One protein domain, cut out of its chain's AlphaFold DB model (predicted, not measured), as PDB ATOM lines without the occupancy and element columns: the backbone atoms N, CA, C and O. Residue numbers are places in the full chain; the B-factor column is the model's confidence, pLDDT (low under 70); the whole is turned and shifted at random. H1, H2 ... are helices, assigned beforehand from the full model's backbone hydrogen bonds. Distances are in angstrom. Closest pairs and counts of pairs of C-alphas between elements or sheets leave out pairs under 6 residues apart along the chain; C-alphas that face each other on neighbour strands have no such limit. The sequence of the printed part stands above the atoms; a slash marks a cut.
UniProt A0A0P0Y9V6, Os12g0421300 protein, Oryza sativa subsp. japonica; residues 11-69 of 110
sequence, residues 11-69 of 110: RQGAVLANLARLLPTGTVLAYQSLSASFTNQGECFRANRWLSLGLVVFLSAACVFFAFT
ATOM      1  N   ARG A  11      59.640 112.078  90.178       60.42
ATOM      2  CA  ARG A  11      58.672 111.518  91.144       60.42
ATOM      3  C   ARG A  11      59.283 110.670  92.262       60.42
ATOM      4  O   ARG A  11      58.614 110.510  93.271       60.42
ATOM      5  N   GLN A  12      60.517 110.173  92.145       60.26
ATOM      6  CA  GLN A  12      61.135 109.389  93.226       60.26
ATOM      7  C   GLN A  12      61.229 110.210  94.522       60.26
ATOM      8  O   GLN A  12      60.768 109.757  95.565       60.26
ATOM      9  N   GLY A  13      61.699 111.461  94.438       62.15
ATOM     10  CA  GLY A  13      61.768 112.371  95.585       62.15
ATOM     11  C   GLY A  13      60.394 112.789  96.118       62.15
ATOM     12  O   GLY A  13      60.216 112.886  97.326       62.15
ATOM     13  N   ALA A  14      59.397 112.975  95.244       66.60
ATOM     14  CA  ALA A  14      58.036 113.347  95.647       66.60
ATOM     15  C   ALA A  14      57.264 112.183  96.298       66.60
ATOM     16  O   ALA A  14      56.540 112.385  97.270       66.60
ATOM     17  N   VAL A  15      57.440 110.958  95.789       67.19
ATOM     18  CA  VAL A  15      56.880 109.736  96.382       67.19
ATOM     19  C   VAL A  15      57.524 109.489  97.737       67.19
ATOM     20  O   VAL A  15      56.797 109.304  98.705       67.19
ATOM     21  N   LEU A  16      58.856 109.577  97.834       69.32
ATOM     22  CA  LEU A  16      59.577 109.485  99.104       69.32
ATOM     23  C   LEU A  16      59.160 110.587 100.080       69.32
ATOM     24  O   LEU A  16      58.986 110.287 101.249       69.32
ATOM     25  N   ALA A  17      58.941 111.826  99.631       72.07
ATOM     26  CA  ALA A  17      58.485 112.923 100.487       72.07
ATOM     27  C   ALA A  17      57.058 112.708 101.014       72.07
ATOM     28  O   ALA A  17      56.789 112.987 102.179       72.07
ATOM     29  N   ASN A  18      56.146 112.186 100.187       70.91
ATOM     30  CA  ASN A  18      54.793 111.838 100.625       70.91
ATOM     31  C   ASN A  18      54.794 110.605 101.539       70.91
ATOM     32  O   ASN A  18      54.164 110.635 102.593       70.91
ATOM     33  N   LEU A  19      55.560 109.559 101.209       66.57
ATOM     34  CA  LEU A  19      55.786 108.415 102.099       66.57
ATOM     35  C   LEU A  19      56.389 108.873 103.424       66.57
ATOM     36  O   LEU A  19      55.902 108.494 104.477       66.57
ATOM     37  N   ALA A  20      57.390 109.746 103.393       65.43
ATOM     38  CA  ALA A  20      58.022 110.322 104.570       65.43
ATOM     39  C   ALA A  20      57.112 111.288 105.333       65.43
ATOM     40  O   ALA A  20      57.539 111.766 106.367       65.43
ATOM     41  N   ARG A  21      55.887 111.577 104.873       66.02
ATOM     42  CA  ARG A  21      54.828 112.232 105.667       66.02
ATOM     43  C   ARG A  21      53.807 111.237 106.219       66.02
ATOM     44  O   ARG A  21      53.178 111.533 107.226       66.02
ATOM     45  N   LEU A  22      53.673 110.064 105.596       64.29
ATOM     46  CA  LEU A  22      52.777 108.981 106.021       64.29
ATOM     47  C   LEU A  22      53.433 107.983 106.995       64.29
ATOM     48  O   LEU A  22      52.777 107.489 107.903       64.29
ATOM     49  N   LEU A  23      54.723 107.691 106.830       61.56
ATOM     50  CA  LEU A  23      55.516 106.799 107.678       61.56
ATOM     51  C   LEU A  23      56.260 107.460 108.875       61.56
ATOM     52  O   LEU A  23      56.748 106.701 109.722       61.56
ATOM     53  N   PRO A  24      56.428 108.798 109.011       55.65
ATOM     54  CA  PRO A  24      57.474 109.389 109.852       55.65
ATOM     55  C   PRO A  24      57.054 109.540 111.319       55.65
ATOM     56  O   PRO A  24      57.001 110.633 111.863       55.65
ATOM     57  N   THR A  25      56.699 108.448 111.976       66.53
ATOM     58  CA  THR A  25      56.724 108.312 113.447       66.53
ATOM     59  C   THR A  25      56.367 106.880 113.789       66.53
ATOM     60  O   THR A  25      57.080 106.248 114.557       66.53
ATOM     61  N   GLY A  26      55.337 106.332 113.136       71.52
ATOM     62  CA  GLY A  26      54.864 104.966 113.357       71.52
ATOM     63  C   GLY A  26      55.896 103.897 112.995       71.52
ATOM     64  O   GLY A  26      56.238 103.074 113.835       71.52
ATOM     65  N   THR A  27      56.451 103.927 111.781       74.95
ATOM     66  CA  THR A  27      57.426 102.910 111.342       74.95
ATOM     67  C   THR A  27      58.759 103.039 112.073       74.95
ATOM     68  O   THR A  27      59.378 102.033 112.411       74.95
ATOM     69  N   VAL A  28      59.194 104.270 112.359       77.09
ATOM     70  CA  VAL A  28      60.411 104.520 113.145       77.09
ATOM     71  C   VAL A  28      60.233 104.002 114.573       77.09
ATOM     72  O   VAL A  28      61.101 103.285 115.061       77.09
ATOM     73  N   LEU A  29      59.096 104.291 115.215       80.60
ATOM     74  CA  LEU A  29      58.771 103.783 116.548       80.60
ATOM     75  C   LEU A  29      58.639 102.257 116.552       80.60
ATOM     76  O   LEU A  29      59.146 101.607 117.459       80.60
ATOM     77  N   ALA A  30      58.026 101.672 115.519       79.66
ATOM     78  CA  ALA A  30      57.954 100.227 115.356       79.66
ATOM     79  C   ALA A  30      59.361  99.627 115.267       79.66
ATOM     80  O   ALA A  30      59.685  98.744 116.055       79.66
ATOM     81  N   TYR A  31      60.233 100.153 114.404       76.57
ATOM     82  CA  TYR A  31      61.615  99.686 114.299       76.57
ATOM     83  C   TYR A  31      62.391  99.857 115.608       76.57
ATOM     84  O   TYR A  31      63.130  98.956 115.978       76.57
ATOM     85  N   GLN A  32      62.205 100.962 116.333       78.35
ATOM     86  CA  GLN A  32      62.830 101.180 117.641       78.35
ATOM     87  C   GLN A  32      62.304 100.220 118.711       78.35
ATOM     88  O   GLN A  32      63.085  99.704 119.497       78.35
ATOM     89  N   SER A  33      60.999  99.946 118.748       79.34
ATOM     90  CA  SER A  33      60.410  98.982 119.690       79.34
ATOM     91  C   SER A  33      60.895  97.557 119.417       79.34
ATOM     92  O   SER A  33      61.191  96.780 120.325       79.34
ATOM     93  N   LEU A  34      61.040  97.245 118.133       74.14
ATOM     94  CA  LEU A  34      61.505  95.975 117.631       74.14
ATOM     95  C   LEU A  34      62.993  95.833 117.951       74.14
ATOM     96  O   LEU A  34      63.378  94.891 118.631       74.14
ATOM     97  N   SER A  35      63.814  96.823 117.592       73.86
ATOM     98  CA  SER A  35      65.240  96.849 117.916       73.86
ATOM     99  C   SER A  35      65.490  96.836 119.419       73.86
ATOM    100  O   SER A  35      66.363  96.093 119.830       73.86
ATOM    101  N   ALA A  36      64.701  97.540 120.240       70.71
ATOM    102  CA  ALA A  36      64.737  97.463 121.703       70.71
ATOM    103  C   ALA A  36      64.475  96.036 122.206       70.71
ATOM    104  O   ALA A  36      65.185  95.552 123.085       70.71
ATOM    105  N   SER A  37      63.524  95.329 121.591       68.25
ATOM    106  CA  SER A  37      63.244  93.917 121.888       68.25
ATOM    107  C   SER A  37      64.410  92.995 121.495       68.25
ATOM    108  O   SER A  37      64.644  91.990 122.162       68.25
ATOM    109  N   PHE A  38      65.173  93.359 120.455       61.49
ATOM    110  CA  PHE A  38      66.392  92.666 120.010       61.49
ATOM    111  C   PHE A  38      67.701  93.268 120.558       61.49
ATOM    112  O   PHE A  38      68.796  92.854 120.193       61.49
ATOM    113  N   THR A  39      67.648  94.297 121.392       61.09
ATOM    114  CA  THR A  39      68.823  94.952 121.976       61.09
ATOM    115  C   THR A  39      68.515  95.217 123.434       61.09
ATOM    116  O   THR A  39      68.570  96.333 123.945       61.09
ATOM    117  N   ASN A  40      68.142  94.149 124.137       56.06
ATOM    118  CA  ASN A  40      68.074  94.193 125.582       56.06
ATOM    119  C   ASN A  40      69.513  94.302 126.127       56.06
ATOM    120  O   ASN A  40      70.167  93.309 126.427       56.06
ATOM    121  N   GLN A  41      70.008  95.540 126.183       57.29
ATOM    122  CA  GLN A  41      71.068  96.008 127.078       57.29
ATOM    123  C   GLN A  41      72.498  95.484 126.837       57.29
ATOM    124  O   GLN A  41      73.326  95.539 127.739       57.29
ATOM    125  N   GLY A  42      72.845  95.063 125.617       55.72
ATOM    126  CA  GLY A  42      74.253  94.840 125.243       55.72
ATOM    127  C   GLY A  42      74.862  93.496 125.665       55.72
ATOM    128  O   GLY A  42      76.028  93.254 125.361       55.72
ATOM    129  N   GLU A  43      74.087  92.587 126.260       56.86
ATOM    130  CA  GLU A  43      74.518  91.206 126.516       56.86
ATOM    131  C   GLU A  43      74.247  90.324 125.283       56.86
ATOM    132  O   GLU A  43      73.106  90.128 124.850       56.86
ATOM    133  N   CYS A  44      75.311  89.786 124.679       57.75
ATOM    134  CA  CYS A  44      75.253  88.992 123.448       57.75
ATOM    135  C   CYS A  44      74.735  87.563 123.709       57.75
ATOM    136  O   CYS A  44      75.460  86.576 123.575       57.75
ATOM    137  N   PHE A  45      73.459  87.418 124.080       62.46
ATOM    138  CA  PHE A  45      72.830  86.102 124.168       62.46
ATOM    139  C   PHE A  45      72.595  85.520 122.770       62.46
ATOM    140  O   PHE A  45      72.042  86.169 121.879       62.46
ATOM    141  N   ARG A  46      72.952  84.241 122.592       65.91
ATOM    142  CA  ARG A  46      72.743  83.484 121.344       65.91
ATOM    143  C   ARG A  46      71.307  83.617 120.823       65.91
ATOM    144  O   ARG A  46      71.116  83.781 119.624       65.91
ATOM    145  N   ALA A  47      70.320  83.589 121.722       69.16
ATOM    146  CA  ALA A  47      68.903  83.734 121.395       69.16
ATOM    147  C   ALA A  47      68.593  85.061 120.686       69.16
ATOM    148  O   ALA A  47      67.925  85.059 119.658       69.16
ATOM    149  N   ASN A  48      69.147  86.172 121.172       70.43
ATOM    150  CA  ASN A  48      68.927  87.493 120.597       70.43
ATOM    151  C   ASN A  48      69.452  87.599 119.153       70.43
ATOM    152  O   ASN A  48      68.801  88.154 118.276       70.43
ATOM    153  N   ARG A  49      70.599  86.972 118.864       74.60
ATOM    154  CA  ARG A  49      71.145  86.907 117.500       74.60
ATOM    155  C   ARG A  49      70.225  86.153 116.538       74.60
ATOM    156  O   ARG A  49      70.016  86.618 115.420       74.60
ATOM    157  N   TRP A  50      69.690  85.005 116.955       80.94
ATOM    158  CA  TRP A  50      68.732  84.234 116.149       80.94
ATOM    159  C   TRP A  50      67.434  84.997 115.928       80.94
ATOM    160  O   TRP A  50      66.898  84.987 114.828       80.94
ATOM    161  N   LEU A  51      66.969  85.684 116.964       80.12
ATOM    162  CA  LEU A  51      65.799  86.543 116.935       80.12
ATOM    163  C   LEU A  51      65.990  87.700 115.935       80.12
ATOM    164  O   LEU A  51      65.164  87.856 115.038       80.12
ATOM    165  N   SER A  52      67.112  88.425 115.991       80.09
ATOM    166  CA  SER A  52      67.448  89.486 115.027       80.09
ATOM    167  C   SER A  52      67.564  88.967 113.596       80.09
ATOM    168  O   SER A  52      67.029  89.573 112.673       80.09
ATOM    169  N   LEU A  53      68.241  87.829 113.395       83.90
ATOM    170  CA  LEU A  53      68.327  87.189 112.080       83.90
ATOM    171  C   LEU A  53      66.942  86.790 111.564       83.90
ATOM    172  O   LEU A  53      66.614  87.078 110.416       83.90
ATOM    173  N   GLY A  54      66.119  86.182 112.419       85.60
ATOM    174  CA  GLY A  54      64.745  85.812 112.106       85.60
ATOM    175  C   GLY A  54      63.912  87.023 111.709       85.60
ATOM    176  O   GLY A  54      63.202  86.969 110.711       85.60
ATOM    177  N   LEU A  55      64.064  88.144 112.417       83.91
ATOM    178  CA  LEU A  55      63.399  89.390 112.066       83.91
ATOM    179  C   LEU A  55      63.848  89.926 110.707       83.91
ATOM    180  O   LEU A  55      63.006  90.297 109.898       83.91
ATOM    181  N   VAL A  56      65.153  89.972 110.437       85.80
ATOM    182  CA  VAL A  56      65.678  90.461 109.153       85.80
ATOM    183  C   VAL A  56      65.178  89.588 107.999       85.80
ATOM    184  O   VAL A  56      64.748  90.109 106.969       85.80
ATOM    185  N   VAL A  57      65.158  88.266 108.177       88.65
ATOM    186  CA  VAL A  57      64.601  87.331 107.190       88.65
ATOM    187  C   VAL A  57      63.093  87.541 107.029       88.65
ATOM    188  O   VAL A  57      62.608  87.638 105.908       88.65
ATOM    189  N   PHE A  58      62.351  87.688 108.127       86.10
ATOM    190  CA  PHE A  58      60.909  87.923 108.099       86.10
ATOM    191  C   PHE A  58      60.546  89.249 107.422       86.10
ATOM    192  O   PHE A  58      59.694  89.271 106.541       86.10
ATOM    193  N   LEU A  59      61.214  90.346 107.787       83.84
ATOM    194  CA  LEU A  59      61.000  91.662 107.189       83.84
ATOM    195  C   LEU A  59      61.411  91.681 105.721       83.84
ATOM    196  O   LEU A  59      60.684  92.238 104.910       83.84
ATOM    197  N   SER A  60      62.532  91.058 105.351       86.45
ATOM    198  CA  SER A  60      62.934  90.982 103.941       86.45
ATOM    199  C   SER A  60      61.929  90.178 103.113       86.45
ATOM    200  O   SER A  60      61.511  90.652 102.058       86.45
ATOM    201  N   ALA A  61      61.454  89.034 103.616       84.82
ATOM    202  CA  ALA A  61      60.374  88.278 102.990       84.82
ATOM    203  C   ALA A  61      59.092  89.117 102.880       84.82
ATOM    204  O   ALA A  61      58.533  89.223 101.794       84.82
ATOM    205  N   ALA A  62      58.652  89.768 103.962       83.28
ATOM    206  CA  ALA A  62      57.466  90.622 103.973       83.28
ATOM    207  C   ALA A  62      57.579  91.802 102.994       83.28
ATOM    208  O   ALA A  62      56.616  92.097 102.297       83.28
ATOM    209  N   CYS A  63      58.745  92.445 102.886       76.54
ATOM    210  CA  CYS A  63      59.010  93.497 101.902       76.54
ATOM    211  C   CYS A  63      58.885  92.976 100.471       76.54
ATOM    212  O   CYS A  63      58.277  93.636  99.637       76.54
ATOM    213  N   VAL A  64      59.430  91.791 100.190       80.01
ATOM    214  CA  VAL A  64      59.301  91.139  98.882       80.01
ATOM    215  C   VAL A  64      57.834  90.797  98.603       80.01
ATOM    216  O   VAL A  64      57.323  91.135  97.539       80.01
ATOM    217  N   PHE A  65      57.120  90.211  99.568       73.88
ATOM    218  CA  PHE A  65      55.689  89.932  99.453       73.88
ATOM    219  C   PHE A  65      54.870  91.203  99.223       73.88
ATOM    220  O   PHE A  65      54.011  91.195  98.350       73.88
ATOM    221  N   PHE A  66      55.134  92.294  99.945       71.68
ATOM    222  CA  PHE A  66      54.445  93.570  99.744       71.68
ATOM    223  C   PHE A  66      54.811  94.238  98.421       71.68
ATOM    224  O   PHE A  66      53.931  94.790  97.778       71.68
ATOM    225  N   ALA A  67      56.063  94.142  97.971       72.22
ATOM    226  CA  ALA A  67      56.457  94.620  96.647       72.22
ATOM    227  C   ALA A  67      55.747  93.844  95.524       72.22
ATOM    228  O   ALA A  67      55.417  94.422  94.494       72.22
ATOM    229  N   PHE A  68      55.478  92.550  95.731       64.02
ATOM    230  CA  PHE A  68      54.658  91.747  94.820       64.02
ATOM    231  C   PHE A  68      53.148  91.946  95.004       64.02
ATOM    232  O   PHE A  68      52.388  91.667  94.078       64.02
ATOM    233  N   THR A  69      52.715  92.401  96.181       61.79
ATOM    234  CA  THR A  69      51.322  92.717  96.522       61.79
ATOM    235  C   THR A  69      51.086  94.205  96.287       61.79
ATOM    236  O   THR A  69      50.830  94.964  97.220       61.79
TER     237      THR A  69
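Overview. This is residues 11 to 69 of the 110 residues of the protein "Os12g0421300 protein" of Oryza sativa subsp. japonica (UniProt A0A0P0Y9V6). The printed part is an open, narrow V of helices: H1 and H2 follow each other end to end as one arm, residues 38 to 45 make the turn, and the long helix H3 folds back as the other arm. The arms come near each other only toward the turn, and both their far parts stand free. The printed part has 59 residues with three named helices, in the order H1, H2, H3, and no named strand; its class is all helix. It is loose, with a radius of gyration of the C-alphas of 14.7 A, and elongated, spanning 44 by 25 by 14 A.

Along the chain. Find C-alpha 11 at (58.672, 111.518, 91.144); from there H1, residues 11 to 22, runs 16.2 A from first to last C-alpha. H2, residues 26 to 37, begins at C-alpha 26, (54.864, 104.966, 113.357), and runs 16.3 A. H3, residues 46 to 68, runs 33.1 A and ends at C-alpha 68, (54.658, 91.747, 94.820).

Arrangement. Start at H1, which touches no helix and is apart from H3. Go on to H2 and H3, which are near each other: 7 pairs of their C-alphas are within 10 A, and the closest, at 8.2 A, only just miss touching. Look for residues 11 to 33, 41 to 46 and 56 to 69, which stand free. In H1, H2 and H3 every O i to N i+4 pair is within hydrogen-bond range.

Size, cuts and confidence. The two C-alphas farthest apart are those of Arg 11 and Phe 45, at 44.0 A. The printed part has no cut. The link from H1 to H2 is tight, with 3 residues; that from H2 to H3 is short, with 8. In the B-factor column the mean pLDDT of the printed part is 71.6, and you will find values under 70 at residues 11 to 16, 19 to 25, 37 to 47 and 68 to 69 of this model.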